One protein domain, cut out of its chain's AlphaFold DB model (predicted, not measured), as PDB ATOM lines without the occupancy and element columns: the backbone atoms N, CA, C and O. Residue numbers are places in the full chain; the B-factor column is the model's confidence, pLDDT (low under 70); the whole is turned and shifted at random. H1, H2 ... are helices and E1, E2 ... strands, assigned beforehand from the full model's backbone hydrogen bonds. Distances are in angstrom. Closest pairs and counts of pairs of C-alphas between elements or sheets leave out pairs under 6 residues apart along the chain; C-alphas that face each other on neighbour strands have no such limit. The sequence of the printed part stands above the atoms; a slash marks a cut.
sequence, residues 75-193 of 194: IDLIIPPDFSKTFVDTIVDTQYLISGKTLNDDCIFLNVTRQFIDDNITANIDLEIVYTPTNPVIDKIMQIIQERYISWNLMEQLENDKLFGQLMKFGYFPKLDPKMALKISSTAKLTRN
ATOM      1  N   ILE A  75     156.144 256.717 264.849       84.69
ATOM      2  CA  ILE A  75     156.660 255.874 263.758       84.69
ATOM      3  C   ILE A  75     157.036 254.475 264.265       84.69
ATOM      4  O   ILE A  75     156.824 253.485 263.562       84.69
ATOM      5  N   ASP A  76     157.512 254.377 265.509       86.19
ATOM      6  CA  ASP A  76     157.936 253.115 266.115       86.19
ATOM      7  C   ASP A  76     156.786 252.102 266.231       86.19
ATOM      8  O   ASP A  76     157.031 250.902 266.315       86.19
ATOM      9  N   LEU A  77     155.527 252.560 266.203       86.38
ATOM     10  CA  LEU A  77     154.366 251.674 266.292       86.38
ATOM     11  C   LEU A  77     154.077 250.915 264.992       86.38
ATOM     12  O   LEU A  77     153.493 249.832 265.037       86.38
ATOM     13  N   ILE A  78     154.457 251.492 263.850       82.81
ATOM     14  CA  ILE A  78     154.110 250.997 262.509       82.81
ATOM     15  C   ILE A  78     155.331 250.538 261.703       82.81
ATOM     16  O   ILE A  78     155.174 249.943 260.638       82.81
ATOM     17  N   ILE A  79     156.545 250.812 262.187       81.50
ATOM     18  CA  ILE A  79     157.785 250.359 261.557       81.50
ATOM     19  C   ILE A  79     158.075 248.895 261.930       81.50
ATOM     20  O   ILE A  79     158.108 248.569 263.117       81.50
ATOM     21  N   PRO A  80     158.297 247.991 260.962       80.19
ATOM     22  CA  PRO A  80     158.680 246.621 261.275       80.19
ATOM     23  C   PRO A  80     160.174 246.534 261.642       80.19
ATOM     24  O   PRO A  80     160.989 247.287 261.097       80.19
ATOM     25  N   PRO A  81     160.586 245.571 262.487       78.44
ATOM     26  CA  PRO A  81     162.002 245.293 262.760       78.44
ATOM     27  C   PRO A  81     162.736 244.704 261.540       78.44
ATOM     28  O   PRO A  81     163.965 244.665 261.492       78.44
ATOM     29  N   ASP A  82     161.986 244.219 260.548       76.69
ATOM     30  CA  ASP A  82     162.493 243.621 259.322       76.69
ATOM     31  C   ASP A  82     161.817 244.225 258.091       76.69
ATOM     32  O   ASP A  82     160.744 243.788 257.692       76.69
ATOM     33  N   PHE A  83     162.478 245.175 257.430       72.94
ATOM     34  CA  PHE A  83     161.946 245.800 256.212       72.94
ATOM     35  C   PHE A  83     161.814 244.842 255.019       72.94
ATOM     36  O   PHE A  83     161.209 245.208 254.017       72.94
ATOM     37  N   SER A  84     162.375 243.627 255.092       68.75
ATOM     38  CA  SER A  84     162.161 242.614 254.051       68.75
ATOM     39  C   SER A  84     160.776 241.962 254.130       68.75
ATOM     40  O   SER A  84     160.305 241.410 253.136       68.75
ATOM     41  N   LYS A  85     160.114 242.042 255.293       65.06
ATOM     42  CA  LYS A  85     158.742 241.591 255.498       65.06
ATOM     43  C   LYS A  85     157.834 242.804 255.612       65.06
ATOM     44  O   LYS A  85     157.977 243.654 256.483       65.06
ATOM     45  N   THR A  86     156.871 242.863 254.713       61.97
ATOM     46  CA  THR A  86     155.938 243.972 254.621       61.97
ATOM     47  C   THR A  86     155.024 244.031 255.837       61.97
ATOM     48  O   THR A  86     154.088 243.239 255.910       61.97
ATOM     49  N   PHE A  87     155.223 245.014 256.724       63.59
ATOM     50  CA  PHE A  87     154.194 245.409 257.696       63.59
ATOM     51  C   PHE A  87     153.715 244.253 258.601       63.59
ATOM     52  O   PHE A  87     152.536 244.161 258.950       63.59
ATOM     53  N   VAL A  88     154.638 243.343 258.928       67.00
ATOM     54  CA  VAL A  88     154.450 242.226 259.861       67.00
ATOM     55  C   VAL A  88     155.369 242.463 261.057       67.00
ATOM     56  O   VAL A  88     156.436 243.056 260.900       67.00
ATOM     57  N   ASP A  89     154.965 241.991 262.234       74.12
ATOM     58  CA  ASP A  89     155.723 242.119 263.485       74.12
ATOM     59  C   ASP A  89     155.870 243.579 263.979       74.12
ATOM     60  O   ASP A  89     156.874 243.947 264.587       74.12
ATOM     61  N   THR A  90     154.864 244.420 263.717       80.44
ATOM     62  CA  THR A  90     154.734 245.804 264.216       80.44
ATOM     63  C   THR A  90     153.905 245.858 265.508       80.44
ATOM     64  O   THR A  90     153.156 244.931 265.809       80.44
ATOM     65  N   ILE A  91     154.009 246.944 266.291       83.31
ATOM     66  CA  ILE A  91     153.220 247.091 267.535       83.31
ATOM     67  C   ILE A  91     151.735 247.255 267.195       83.31
ATOM     68  O   ILE A  91     150.868 246.688 267.859       83.31
ATOM     69  N   VAL A  92     151.445 248.033 266.153       83.19
ATOM     70  CA  VAL A  92     150.108 248.159 265.575       83.19
ATOM     71  C   VAL A  92     150.061 247.324 264.312       83.19
ATOM     72  O   VAL A  92     150.844 247.571 263.397       83.19
ATOM     73  N   ASP A  93     149.124 246.378 264.241       79.19
ATOM     74  CA  ASP A  93     148.907 245.581 263.036       79.19
ATOM     75  C   ASP A  93     148.477 246.492 261.875       79.19
ATOM     76  O   ASP A  93     147.343 246.965 261.762       79.19
ATOM     77  N   THR A  94     149.423 246.746 260.986       77.12
ATOM     78  CA  THR A  94     149.248 247.564 259.791       77.12
ATOM     79  C   THR A  94     148.283 246.932 258.788       77.12
ATOM     80  O   THR A  94     147.662 247.652 258.006       77.12
ATOM     81  N   GLN A  95     148.059 245.616 258.838       76.94
ATOM     82  CA  GLN A  95     147.037 244.969 258.015       76.94
ATOM     83  C   GLN A  95     145.627 245.288 258.496       76.94
ATOM     84  O   GLN A  95     144.731 245.472 257.666       76.94
ATOM     85  N   TYR A  96     145.435 245.453 259.804       78.88
ATOM     86  CA  TYR A  96     144.185 245.977 260.339       78.88
ATOM     87  C   TYR A  96     143.938 247.418 259.865       78.88
ATOM     88  O   TYR A  96     142.827 247.748 259.449       78.88
ATOM     89  N   LEU A  97     144.979 248.258 259.817       79.06
ATOM     90  CA  LEU A  97     144.869 249.627 259.291       79.06
ATOM     91  C   LEU A  97     144.465 249.649 257.806       79.06
ATOM     92  O   LEU A  97     143.607 250.440 257.410       79.06
ATOM     93  N   ILE A  98     145.043 248.768 256.983       76.00
ATOM     94  CA  ILE A  98     144.865 248.769 255.519       76.00
ATOM     95  C   ILE A  98     143.629 247.985 255.066       76.00
ATOM     96  O   ILE A  98     142.951 248.391 254.126       76.00
ATOM     97  N   SER A  99     143.305 246.866 255.710       73.12
ATOM     98  CA  SER A  99     142.230 245.961 255.277       73.12
ATOM     99  C   SER A  99     141.061 245.895 256.263       73.12
ATOM    100  O   SER A  99     139.926 245.662 255.855       73.12
ATOM    101  N   GLY A 100     141.289 246.188 257.548       71.19
ATOM    102  CA  GLY A 100     140.290 246.046 258.621       71.19
ATOM    103  C   GLY A 100     140.075 244.618 259.071       71.19
ATOM    104  O   GLY A 100     139.173 244.361 259.860       71.19
ATOM    105  N   LYS A 101     140.878 243.699 258.543       69.31
ATOM    106  CA  LYS A 101     140.949 242.322 258.988       69.31
ATOM    107  C   LYS A 101     142.288 242.159 259.685       69.31
ATOM    108  O   LYS A 101     143.316 242.551 259.137       69.31
ATOM    109  N   THR A 102     142.256 241.626 260.894       63.69
ATOM    110  CA  THR A 102     143.455 241.116 261.549       63.69
ATOM    111  C   THR A 102     143.780 239.759 260.914       63.69
ATOM    112  O   THR A 102     142.873 238.996 260.571       63.69
ATOM    113  N   LEU A 103     145.062 239.464 260.672       57.84
ATOM    114  CA  LEU A 103     145.466 238.153 260.123       57.84
ATOM    115  C   LEU A 103     145.230 237.013 261.111       57.84
ATOM    116  O   LEU A 103     144.937 235.888 260.711       57.84
ATOM    117  N   ASN A 104     145.364 237.334 262.389       56.72
ATOM    118  CA  ASN A 104     145.049 236.466 263.503       56.72
ATOM    119  C   ASN A 104     143.833 237.069 264.216       56.72
ATOM    120  O   ASN A 104     143.713 238.292 264.262       56.72
ATOM    121  N   ASP A 105     142.951 236.266 264.815       51.62
ATOM    122  CA  ASP A 105     141.838 236.728 265.679       51.62
ATOM    123  C   ASP A 105     142.326 237.423 266.982       51.62
ATOM    124  O   ASP A 105     141.647 237.432 268.011       51.62
ATOM    125  N   ASP A 106     143.535 237.981 266.967       56.50
ATOM    126  CA  ASP A 106     144.193 238.597 268.101       56.50
ATOM    127  C   ASP A 106     143.610 239.988 268.366       56.50
ATOM    128  O   ASP A 106     143.395 240.808 267.468       56.50
ATOM    129  N   CYS A 107     143.350 240.249 269.648       58.19
ATOM    130  CA  CYS A 107     142.902 241.544 270.132       58.19
ATOM    131  C   CYS A 107     143.903 242.633 269.746       58.19
ATOM    132  O   CYS A 107     145.091 242.557 270.062       58.19
ATOM    133  N   ILE A 108     143.390 243.691 269.132       66.12
ATOM    134  CA  ILE A 108     144.158 244.896 268.851       66.12
ATOM    135  C   ILE A 108     144.503 245.539 270.196       66.12
ATOM    136  O   ILE A 108     143.617 245.887 270.974       66.12
ATOM    137  N   PHE A 109     145.799 245.663 270.479       70.38
ATOM    138  CA  PHE A 109     146.296 246.186 271.754       70.38
ATOM    139  C   PHE A 109     145.949 247.669 271.963       70.38
ATOM    140  O   PHE A 109     145.717 248.102 273.090       70.38
ATOM    141  N   LEU A 110     145.907 248.448 270.879       78.88
ATOM    142  CA  LEU A 110     145.624 249.881 270.905       78.88
ATOM    143  C   LEU A 110     144.244 250.180 270.329       78.88
ATOM    144  O   LEU A 110     143.781 249.514 269.405       78.88
ATOM    145  N   ASN A 111     143.595 251.218 270.852       84.75
ATOM    146  CA  ASN A 111     142.345 251.686 270.278       84.75
ATOM    147  C   ASN A 111     142.635 252.355 268.929       84.75
ATOM    148  O   ASN A 111     143.323 253.374 268.859       84.75
ATOM    149  N   VAL A 112     142.127 251.756 267.858       85.12
ATOM    150  CA  VAL A 112     142.318 252.239 266.495       85.12
ATOM    151  C   VAL A 112     140.951 252.488 265.883       85.12
ATOM    152  O   VAL A 112     140.152 251.569 265.714       85.12
ATOM    153  N   THR A 113     140.691 253.739 265.519       86.62
ATOM    154  CA  THR A 113     139.483 254.116 264.788       86.62
ATOM    155  C   THR A 113     139.785 254.164 263.300       86.62
ATOM    156  O   THR A 113     140.844 254.626 262.879       86.62
ATOM    157  N   ARG A 114     138.868 253.655 262.478       84.50
ATOM    158  CA  ARG A 114     139.065 253.553 261.033       84.50
ATOM    159  C   ARG A 114     137.814 253.980 260.292       84.50
ATOM    160  O   ARG A 114     136.714 253.559 260.642       84.50
ATOM    161  N   GLN A 115     137.992 254.789 259.258       84.19
ATOM    162  CA  GLN A 115     136.920 255.251 258.389       84.19
ATOM    163  C   GLN A 115     137.339 255.080 256.929       84.19
ATOM    164  O   GLN A 115     138.469 255.397 256.548       84.19
ATOM    165  N   PHE A 116     136.403 254.582 256.126       80.69
ATOM    166  CA  PHE A 116     136.534 254.474 254.680       80.69
ATOM    167  C   PHE A 116     135.651 255.518 254.013       80.69
ATOM    168  O   PHE A 116     134.450 255.556 254.281       80.69
ATOM    169  N   ILE A 117     136.238 256.341 253.150       76.00
ATOM    170  CA  ILE A 117     135.520 257.356 252.377       76.00
ATOM    171  C   ILE A 117     136.021 257.272 250.939       76.00
ATOM    172  O   ILE A 117     137.172 257.619 250.693       76.00
ATOM    173  N   ASP A 118     135.171 256.815 250.016       66.62
ATOM    174  CA  ASP A 118     135.429 256.802 248.567       66.62
ATOM    175  C   ASP A 118     136.839 256.290 248.205       66.62
ATOM    176  O   ASP A 118     137.660 257.015 247.648       66.62
ATOM    177  N   ASP A 119     137.136 255.049 248.607       72.69
ATOM    178  CA  ASP A 119     138.430 254.351 248.480       72.69
ATOM    179  C   ASP A 119     139.594 254.890 249.334       72.69
ATOM    180  O   ASP A 119     140.626 254.226 249.441       72.69
ATOM    181  N   ASN A 120     139.437 256.017 250.030       79.94
ATOM    182  CA  ASN A 120     140.434 256.519 250.973       79.94
ATOM    183  C   ASN A 120     140.257 255.902 252.359       79.94
ATOM    184  O   ASN A 120     139.147 255.795 252.891       79.94
ATOM    185  N   ILE A 121     141.381 255.543 252.974       81.62
ATOM    186  CA  ILE A 121     141.418 254.982 254.320       81.62
ATOM    187  C   ILE A 121     141.983 256.040 255.254       81.62
ATOM    188  O   ILE A 121     143.131 256.461 255.114       81.62
ATOM    189  N   THR A 122     141.188 256.426 256.245       84.19
ATOM    190  CA  THR A 122     141.662 257.225 257.375       84.19
ATOM    191  C   THR A 122     141.664 256.349 258.618       84.19
ATOM    192  O   THR A 122     140.646 255.757 258.978       84.19
ATOM    193  N   ALA A 123     142.825 256.211 259.242       86.75
ATOM    194  CA  ALA A 123     142.988 255.458 260.473       86.75
ATOM    195  C   ALA A 123     143.601 256.364 261.536       86.75
ATOM    196  O   ALA A 123     144.537 257.105 261.249       86.75
ATOM    197  N   ASN A 124     143.086 256.304 262.756       89.56
ATOM    198  CA  ASN A 124     143.585 257.084 263.871       89.56
ATOM    199  C   ASN A 124     143.915 256.171 265.054       89.56
ATOM    200  O   ASN A 124     143.069 255.398 265.504       89.56
ATOM    201  N   ILE A 125     145.159 256.257 265.524       89.25
ATOM    202  CA  ILE A 125     145.678 255.489 266.657       89.25
ATOM    203  C   ILE A 125     145.557 256.357 267.911       89.25
ATOM    204  O   ILE A 125     146.262 257.362 268.038       89.25
ATOM    205  N   ASP A 126     144.679 255.962 268.830       89.12
ATOM    206  CA  ASP A 126     144.458 256.671 270.087       89.12
ATOM    207  C   ASP A 126     145.349 256.088 271.188       89.12
ATOM    208  O   ASP A 126     145.233 254.921 271.570       89.12
ATOM    209  N   LEU A 127     146.254 256.921 271.703       90.69
ATOM    210  CA  LEU A 127     147.225 256.563 272.729       90.69
ATOM    211  C   LEU A 127     146.882 257.235 274.056       90.69
ATOM    212  O   LEU A 127     146.666 258.445 274.126       90.69
ATOM    213  N   GLU A 128     146.918 256.464 275.139       90.56
ATOM    214  CA  GLU A 128     146.898 256.994 276.499       90.56
ATOM    215  C   GLU A 128     148.211 256.643 277.196       90.56
ATOM    216  O   GLU A 128     148.526 255.478 277.433       90.56
ATOM    217  N   ILE A 129     148.996 257.673 277.504       89.38
ATOM    218  CA  ILE A 129     150.294 257.535 278.153       89.38
ATOM    219  C   ILE A 129     150.108 257.844 279.637       89.38
ATOM    220  O   ILE A 129     149.868 258.990 280.036       89.38
ATOM    221  N   VAL A 130     150.235 256.800 280.450       90.81
ATOM    222  CA  VAL A 130     150.130 256.866 281.909       90.81
ATOM    223  C   VAL A 130     151.531 256.878 282.520       90.81
ATOM    224  O   VAL A 130     152.354 256.033 282.171       90.81
ATOM    225  N   TYR A 131     151.819 257.813 283.431       90.94
ATOM    226  CA  TYR A 131     153.146 257.930 284.057       90.94
ATOM    227  C   TYR A 131     153.105 258.215 285.562       90.94
ATOM    228  O   TYR A 131     152.153 258.800 286.084       90.94
ATOM    229  N   THR A 132     154.177 257.796 286.241       90.38
ATOM    230  CA  THR A 132     154.482 258.026 287.662       90.38
ATOM    231  C   THR A 132     156.010 257.954 287.869       90.38
ATOM    232  O   THR A 132     156.661 257.194 287.144       90.38
ATOM    233  N   PRO A 133     156.625 258.714 288.801       88.81
ATOM    234  CA  PRO A 133     156.027 259.706 289.702       88.81
ATOM    235  C   PRO A 133     155.718 261.044 289.015       88.81
ATOM    236  O   PRO A 133     156.299 261.385 287.987       88.81
ATOM    237  N   THR A 134     154.812 261.827 289.605       86.19
ATOM    238  CA  THR A 134     154.440 263.165 289.116       86.19
ATOM    239  C   THR A 134     155.329 264.249 289.737       86.19
ATOM    240  O   THR A 134     155.375 264.436 290.951       86.19
ATOM    241  N   ASN A 135     156.073 264.971 288.897       91.31
ATOM    242  CA  ASN A 135     156.954 266.079 289.286       91.31
ATOM    243  C   ASN A 135     157.026 267.082 288.121       91.31
ATOM    244  O   ASN A 135     157.104 266.632 286.979       91.31
ATOM    245  N   PRO A 136     157.096 268.408 288.362       92.81
ATOM    246  CA  PRO A 136     157.248 269.420 287.310       92.81
ATOM    247  C   PRO A 136     158.315 269.140 286.239       92.81
ATOM    248  O   PRO A 136     158.144 269.532 285.086       92.81
ATOM    249  N   VAL A 137     159.429 268.490 286.591       93.06
ATOM    250  CA  VAL A 137     160.471 268.109 285.621       93.06
ATOM    251  C   VAL A 137     160.003 266.948 284.742       93.06
ATOM    252  O   VAL A 137     160.166 266.998 283.525       93.06
ATOM    253  N   ILE A 138     159.389 265.929 285.347       91.56
ATOM    254  CA  ILE A 138     158.857 264.760 284.638       91.56
ATOM    255  C   ILE A 138     157.690 265.182 283.747       91.56
ATOM    256  O   ILE A 138     157.652 264.795 282.589       91.56
ATOM    257  N   ASP A 139     156.804 266.053 284.228       91.62
ATOM    258  CA  ASP A 139     155.669 266.565 283.460       91.62
ATOM    259  C   ASP A 139     156.124 267.234 282.153       91.62
ATOM    260  O   ASP A 139     155.539 266.986 281.101       91.62
ATOM    261  N   LYS A 140     157.203 268.029 282.197       93.88
ATOM    262  CA  LYS A 140     157.791 268.648 280.996       93.88
ATOM    263  C   LYS A 140     158.337 267.607 280.023       93.88
ATOM    264  O   LYS A 140     158.143 267.732 278.819       93.88
ATOM    265  N   ILE A 141     159.007 266.575 280.534       92.75
ATOM    266  CA  ILE A 141     159.510 265.472 279.703       92.75
ATOM    267  C   ILE A 141     158.336 264.723 279.063       92.75
ATOM    268  O   ILE A 141     158.363 264.449 277.867       92.75
ATOM    269  N   MET A 142     157.286 264.445 279.832       92.88
ATOM    270  CA  MET A 142     156.108 263.734 279.346       92.88
ATOM    271  C   MET A 142     155.318 264.540 278.316       92.88
ATOM    272  O   MET A 142     154.789 263.942 277.387       92.88
ATOM    273  N   GLN A 143     155.286 265.871 278.418       93.75
ATOM    274  CA  GLN A 143     154.742 266.742 277.368       93.75
ATOM    275  C   GLN A 143     155.529 266.610 276.061       93.75
ATOM    276  O   GLN A 143     154.930 266.382 275.014       93.75
ATOM    277  N   ILE A 144     156.865 266.646 276.122       93.31
ATOM    278  CA  ILE A 144     157.711 266.427 274.938       93.31
ATOM    279  C   ILE A 144     157.462 265.032 274.349       93.31
ATOM    280  O   ILE A 144     157.406 264.870 273.134       93.31
ATOM    281  N   ILE A 145     157.310 264.010 275.197       92.06
ATOM    282  CA  ILE A 145     156.981 262.654 274.743       92.06
ATOM    283  C   ILE A 145     155.613 262.651 274.058       92.06
ATOM    284  O   ILE A 145     155.514 262.160 272.942       92.06
ATOM    285  N   GLN A 146     154.580 263.233 274.669       93.56
ATOM    286  CA  GLN A 146     153.240 263.317 274.086       93.56
ATOM    287  C   GLN A 146     153.274 263.940 272.688       93.56
ATOM    288  O   GLN A 146     152.707 263.372 271.761       93.56
ATOM    289  N   GLU A 147     153.983 265.057 272.517       92.38
ATOM    290  CA  GLU A 147     154.129 265.731 271.224       92.38
ATOM    291  C   GLU A 147     154.751 264.825 270.153       92.38
ATOM    292  O   GLU A 147     154.320 264.852 269.005       92.38
ATOM    293  N   ARG A 148     155.708 263.960 270.516       90.00
ATOM    294  CA  ARG A 148     156.331 263.002 269.579       90.00
ATOM    295  C   ARG A 148     155.403 261.875 269.133       90.00
ATOM    296  O   ARG A 148     155.688 261.224 268.126       90.00
ATOM    297  N   TYR A 149     154.335 261.617 269.884       90.56
ATOM    298  CA  TYR A 149     153.339 260.602 269.548       90.56
ATOM    299  C   TYR A 149     152.109 261.171 268.830       90.56
ATOM    300  O   TYR A 149     151.265 260.413 268.368       90.56
ATOM    301  N   ILE A 150     152.019 262.493 268.688       91.00
ATOM    302  CA  ILE A 150     150.939 263.170 267.975       91.00
ATOM    303  C   ILE A 150     151.363 263.388 266.519       91.00
ATOM    304  O   ILE A 150     152.392 264.001 266.249       91.00
ATOM    305  N   SER A 151     150.564 262.911 265.559       89.19
ATOM    306  CA  SER A 151     150.820 263.163 264.133       89.19
ATOM    307  C   SER A 151     149.538 263.165 263.312       89.19
ATOM    308  O   SER A 151     148.631 262.366 263.540       89.19
ATOM    309  N   TRP A 152     149.456 264.075 262.338       84.81
ATOM    310  CA  TRP A 152     148.281 264.229 261.469       84.81
ATOM    311  C   TRP A 152     148.327 263.318 260.250       84.81
ATOM    312  O   TRP A 152     147.273 262.976 259.710       84.81
ATOM    313  N   ASN A 153     149.532 262.963 259.806       83.94
ATOM    314  CA  ASN A 153     149.750 262.115 258.647       83.94
ATOM    315  C   ASN A 153     151.116 261.420 258.734       83.94
ATOM    316  O   ASN A 153     152.139 261.957 258.310       83.94
ATOM    317  N   LEU A 154     151.124 260.204 259.278       83.94
ATOM    318  CA  LEU A 154     152.339 259.405 259.434       83.94
ATOM    319  C   LEU A 154     152.953 258.998 258.097       83.94
ATOM    320  O   LEU A 154     154.172 258.920 258.003       83.94
ATOM    321  N   MET A 155     152.134 258.755 257.071       79.00
ATOM    322  CA  MET A 155     152.639 258.304 255.769       79.00
ATOM    323  C   MET A 155     153.456 259.409 255.096       79.00
ATOM    324  O   MET A 155     154.571 259.169 254.650       79.00
ATOM    325  N   GLU A 156     152.959 260.643 255.130       81.12
ATOM    326  CA  GLU A 156     153.691 261.814 254.637       81.12
ATOM    327  C   GLU A 156     154.965 262.085 255.451       81.12
ATOM    328  O   GLU A 156     156.014 262.418 254.899       81.12
ATOM    329  N   GLN A 157     154.910 261.903 256.773       79.81
ATOM    330  CA  GLN A 157     156.083 262.044 257.636       79.81
ATOM    331  C   GLN A 157     157.164 260.995 257.316       79.81
ATOM    332  O   GLN A 157     158.347 261.329 257.285       79.81
ATOM    333  N   LEU A 158     156.762 259.752 257.034       77.50
ATOM    334  CA  LEU A 158     157.651 258.657 256.638       77.50
ATOM    335  C   LEU A 158     158.281 258.870 255.258       77.50
ATOM    336  O   LEU A 158     159.464 258.596 255.075       77.50
ATOM    337  N   GLU A 159     157.516 259.365 254.286       74.38
ATOM    338  CA  GLU A 159     158.028 259.660 252.942       74.38
ATOM    339  C   GLU A 159     159.076 260.778 252.948       74.38
ATOM    340  O   GLU A 159     160.043 260.736 252.180       74.38
ATOM    341  N   ASN A 160     158.904 261.759 253.838       76.38
ATOM    342  CA  ASN A 160     159.828 262.875 254.011       76.38
ATOM    343  C   ASN A 160     161.075 262.517 254.838       76.38
ATOM    344  O   ASN A 160     162.071 263.248 254.791       76.38
ATOM    345  N   ASP A 161     161.059 261.407 255.579       76.56
ATOM    346  CA  ASP A 161     162.238 260.933 256.296       76.56
ATOM    347  C   ASP A 161     163.288 260.413 255.303       76.56
ATOM    348  O   ASP A 161     163.016 259.625 254.400       76.56
ATOM    349  N   LYS A 162     164.533 260.874 255.445       72.06
ATOM    350  CA  LYS A 162     165.600 260.599 254.471       72.06
ATOM    351  C   LYS A 162     165.964 259.112 254.400       72.06
ATOM    352  O   LYS A 162     166.362 258.642 253.333       72.06
ATOM    353  N   LEU A 163     165.868 258.396 255.518       67.88
ATOM    354  CA  LEU A 163     166.240 256.989 255.639       67.88
ATOM    355  C   LEU A 163     165.096 256.107 255.132       67.88
ATOM    356  O   LEU A 163     165.311 255.225 254.299       67.88
ATOM    357  N   PHE A 164     163.865 256.418 255.533       67.06
ATOM    358  CA  PHE A 164     162.678 255.727 255.034       67.06
ATOM    359  C   PHE A 164     162.385 256.013 253.570       67.06
ATOM    360  O   PHE A 164     162.159 255.078 252.811       67.06
ATOM    361  N   GLY A 165     162.456 257.264 253.127       65.00
ATOM    362  CA  GLY A 165     162.264 257.632 251.728       65.00
ATOM    363  C   GLY A 165     163.255 256.926 250.794       65.00
ATOM    364  O   GLY A 165     162.920 256.622 249.649       65.00
ATOM    365  N   GLN A 166     164.462 256.600 251.271       65.25
ATOM    366  CA  GLN A 166     165.389 255.735 250.538       65.25
ATOM    367  C   GLN A 166     164.907 254.280 250.508       65.25
ATOM    368  O   GLN A 166     164.832 253.706 249.425       65.25
ATOM    369  N   LEU A 167     164.514 253.703 251.647       63.28
ATOM    370  CA  LEU A 167     163.979 252.335 251.725       63.28
ATOM    371  C   LEU A 167     162.703 252.143 250.878       63.28
ATOM    372  O   LEU A 167     162.575 251.138 250.177       63.28
ATOM    373  N   MET A 168     161.811 253.139 250.861       62.09
ATOM    374  CA  MET A 168     160.596 253.191 250.037       62.09
ATOM    375  C   MET A 168     160.922 253.140 248.539       62.09
ATOM    376  O   MET A 168     160.273 252.419 247.778       62.09
ATOM    377  N   LYS A 169     161.971 253.851 248.101       58.34
ATOM    378  CA  LYS A 169     162.426 253.858 246.697       58.34
ATOM    379  C   LYS A 169     162.999 252.517 246.238       58.34
ATOM    380  O   LYS A 169     162.949 252.231 245.044       58.34
ATOM    381  N   PHE A 170     163.501 251.688 247.154       54.31
ATOM    382  CA  PHE A 170     164.026 250.354 246.843       54.31
ATOM    383  C   PHE A 170     162.944 249.263 246.721       54.31
ATOM    384  O   PHE A 170     163.278 248.100 246.513       54.31
ATOM    385  N   GLY A 171     161.653 249.619 246.775       51.19
ATOM    386  CA  GLY A 171     160.558 248.707 246.422       51.19
ATOM    387  C   GLY A 171     160.192 247.681 247.498       51.19
ATOM    388  O   GLY A 171     159.517 246.703 247.193       51.19
ATOM    389  N   TYR A 172     160.612 247.906 248.745       51.56
ATOM    390  CA  TYR A 172     160.282 247.046 249.889       51.56
ATOM    391  C   TYR A 172     158.891 247.308 250.480       51.56
ATOM    392  O   TYR A 172     158.411 246.526 251.295       51.56
ATOM    393  N   PHE A 173     158.222 248.384 250.059       51.31
ATOM    394  CA  PHE A 173     156.843 248.658 250.445       51.31
ATOM    395  C   PHE A 173     155.866 248.215 249.355       51.31
ATOM    396  O   PHE A 173     156.139 248.398 248.162       51.31
ATOM    397  N   PRO A 174     154.699 247.670 249.740       48.91
ATOM    398  CA  PRO A 174     153.631 247.408 248.804       48.91
ATOM    399  C   PRO A 174     153.238 248.759 248.221       48.91
ATOM    400  O   PRO A 174     152.940 249.702 248.955       48.91
ATOM    401  N   LYS A 175     153.271 248.862 246.892       48.03
ATOM    402  CA  LYS A 175     152.633 249.976 246.201       48.03
ATOM    403  C   LYS A 175     151.157 249.922 246.590       48.03
ATOM    404  O   LYS A 175     150.434 249.065 246.085       48.03
ATOM    405  N   LEU A 176     150.743 250.780 247.523       53.50
ATOM    406  CA  LEU A 176     149.334 251.123 247.689       53.50
ATOM    407  C   LEU A 176     148.817 251.487 246.293       53.50
ATOM    408  O   LEU A 176     149.560 252.085 245.504       53.50
ATOM    409  N   ASP A 177     147.602 251.047 245.956       53.56
ATOM    410  CA  ASP A 177     146.994 251.409 244.677       53.56
ATOM    411  C   ASP A 177     147.136 252.932 244.519       53.56
ATOM    412  O   ASP A 177     146.779 253.655 245.449       53.56
ATOM    413  N   PRO A 178     147.691 253.450 243.409       53.78
ATOM    414  CA  PRO A 178     147.875 254.887 243.223       53.78
ATOM    415  C   PRO A 178     146.574 255.701 243.345       53.78
ATOM    416  O   PRO A 178     146.639 256.926 243.420       53.78
ATOM    417  N   LYS A 179     145.403 255.048 243.355       55.28
ATOM    418  CA  LYS A 179     144.096 255.666 243.619       55.28
ATOM    419  C   LYS A 179     143.666 255.676 245.092       55.28
ATOM    420  O   LYS A 179     142.725 256.387 245.418       55.28
ATOM    421  N   MET A 180     144.319 254.911 245.965       61.66
ATOM    422  CA  MET A 180     143.973 254.769 247.381       61.66
ATOM    423  C   MET A 180     144.893 255.645 248.240       61.66
ATOM    424  O   MET A 180     146.079 255.348 248.391       61.66
ATOM    425  N   ALA A 181     144.350 256.702 248.852       71.44
ATOM    426  CA  ALA A 181     145.091 257.478 249.844       71.44
ATOM    427  C   ALA A 181     144.926 256.851 251.238       71.44
ATOM    428  O   ALA A 181     143.814 256.753 251.766       71.44
ATOM    429  N   LEU A 182     146.043 256.443 251.847       74.81
ATOM    430  CA  LEU A 182     146.096 256.003 253.240       74.81
ATOM    431  C   LEU A 182     146.594 257.154 254.112       74.81
ATOM    432  O   LEU A 182     147.741 257.581 253.998       74.81
ATOM    433  N   LYS A 183     145.741 257.621 255.021       83.12
ATOM    434  CA  LYS A 183     146.097 258.611 256.033       83.12
ATOM    435  C   LYS A 183     146.040 257.958 257.402       83.12
ATOM    436  O   LYS A 183     144.972 257.552 257.854       83.12
ATOM    437  N   ILE A 184     147.188 257.891 258.063       81.88
ATOM    438  CA  ILE A 184     147.274 257.419 259.444       81.88
ATOM    439  C   ILE A 184     147.579 258.624 260.326       81.88
ATOM    440  O   ILE A 184     148.575 259.313 260.104       81.88
ATOM    441  N   SER A 185     146.725 258.885 261.306       85.56
ATOM    442  CA  SER A 185     146.945 259.881 262.349       85.56
ATOM    443  C   SER A 185     147.114 259.207 263.705       85.56
ATOM    444  O   SER A 185     146.791 258.032 263.888       85.56
ATOM    445  N   SER A 186     147.619 259.959 264.673       87.38
ATOM    446  CA  SER A 186     147.614 259.540 266.064       87.38
ATOM    447  C   SER A 186     147.274 260.694 266.986       87.38
ATOM    448  O   SER A 186     147.726 261.828 266.792       87.38
ATOM    449  N   THR A 187     146.481 260.374 268.003       87.81
ATOM    450  CA  THR A 187     146.240 261.243 269.147       87.81
ATOM    451  C   THR A 187     146.901 260.636 270.376       87.81
ATOM    452  O   THR A 187     146.936 259.417 270.539       87.81
ATOM    453  N   ALA A 188     147.438 261.482 271.254       89.19
ATOM    454  CA  ALA A 188     148.023 261.040 272.511       89.19
ATOM    455  C   ALA A 188     147.468 261.863 273.671       89.19
ATOM    456  O   ALA A 188     147.508 263.097 273.654       89.19
ATOM    457  N   LYS A 189     146.979 261.181 274.704       91.88
ATOM    458  CA  LYS A 189     146.512 261.761 275.962       91.88
ATOM    459  C   LYS A 189     147.493 261.412 277.077       91.88
ATOM    460  O   LYS A 189     147.873 260.256 277.230       91.88
ATOM    461  N   LEU A 190     147.872 262.403 277.879       89.56
ATOM    462  CA  LEU A 190     148.640 262.185 279.105       89.56
ATOM    463  C   LEU A 190     147.701 262.003 280.294       89.56
ATOM    464  O   LEU A 190     146.873 262.874 280.569       89.56
ATOM    465  N   THR A 191     147.902 260.925 281.046       88.50
ATOM    466  CA  THR A 191     147.176 260.667 282.292       88.50
ATOM    467  C   THR A 191     148.169 260.502 283.437       88.50
ATOM    468  O   THR A 191     149.104 259.706 283.388       88.50
ATOM    469  N   ARG A 192     147.980 261.305 284.485       84.44
ATOM    470  CA  ARG A 192     148.792 261.256 285.703       84.44
ATOM    471  C   ARG A 192     148.271 260.143 286.598       84.44
ATOM    472  O   ARG A 192     147.087 260.166 286.931       84.44
ATOM    473  N   ASN A 193     149.139 259.213 286.991       77.12
ATOM    474  CA  ASN A 193     148.791 258.206 287.987       77.12
ATOM    475  C   ASN A 193     149.379 258.607 289.342       77.12
ATOM    476  O   ASN A 193     150.561 258.957 289.421       77.12
TER     477      ASN A 193
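What this domain is: This is residues 75 to 193 of the 194 residues of an uncharacterized protein of Onchocerca flexuosa (UniProt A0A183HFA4). A long, narrow, twisted sheet of three strands has its longest helix, H2, lying lengthwise over the later part of edge strand E3, and the short helix H1 over E2 nearer the other end, where E2 and E3 begin. H3 meets that same end of E3 with its first residues, and H4 makes a corner with H3, off the sheet. The printed part has 119 residues, with four named helices and three named strands in the order H1, E1, E2, H2, H3, H4, E3. The sheet is mixed, in the order E1, E2, E3, and the class is mixed, helices and strands. The whole is only just compact, close to loose, with a radius of gyration of the C-alphas of 15.9 A and spans of 47 by 33 by 27 A.

How they stand to each other: In the sheet, E2, residues 120 to 131, is the inner strand. E1, residues 111 to 117, is its antiparallel neighbour and forms a hairpin with it; N 115 and O 122 are 2.8 A apart, within hydrogen-bond range. E3, residues 182 to 192, is parallel to E2, with N 127 and O 187 at 2.8 A. The sheet is twisted, with C-alphas up to 4.1 A off its best plane. H2, residues 136 to 149, is on the sheet over E3 at a height over the sheet of 8.8 A, and runs along the strands, at 7 degrees to E3 on the local plane; the closest C-alphas are those of Gln 146 and Ala 188, 5.9 A. H1, residues 94 to 99, is over E2 at a height over the sheet of 9.1 A; it only just runs along the strands, at 29.6 degrees to E2 on the local plane, and its closest C-alpha pair with E2 is Leu 97 and Ala 123, 6.2 A. H1 and H2 with the sheet form two layers, helices on one face of a sheet. E2, then H2, H3 and H4, then E3 make a strand-helix-strand unit, two parallel neighbour strands with helices between. H3, residues 154 to 160, only grazes the sheet with residues 154 to 156; the C-alphas of Leu 154 and Ile 184, its closest pair with E3, are 5.4 A apart. H4, residues 162 to 169, is not on the sheet and touches H3 only at the corner, about perpendicular at 84 degrees, closest at the C-alphas of Glu 159 and Gly 165, 4.9 A. H1 and H2 are apart. In H1, H2, H3 and H4 every O i to N i+4 pair is within hydrogen-bond range.

Where its parts are: E2 measures 35.5 A from first to last C-alpha, E3 33.0 A, H2 20.2 A and E1 20.0 A. H1 begins at C-alpha 94, (149.248, 247.564, 259.791), and E3 ends at C-alpha 192, (148.792, 261.256, 285.703).

The domain as a whole: The two C-alphas farthest apart, those of Asn 135 and Lys 179, are 48.6 A apart. The printed part has no cut. The links H1 to E1, 11 residues, and H4 to E3, 12 residues, are long. Mean pLDDT of the printed part is 77.5; residues 84 to 88, 101 to 108, 118 and 163 to 180 are under 70.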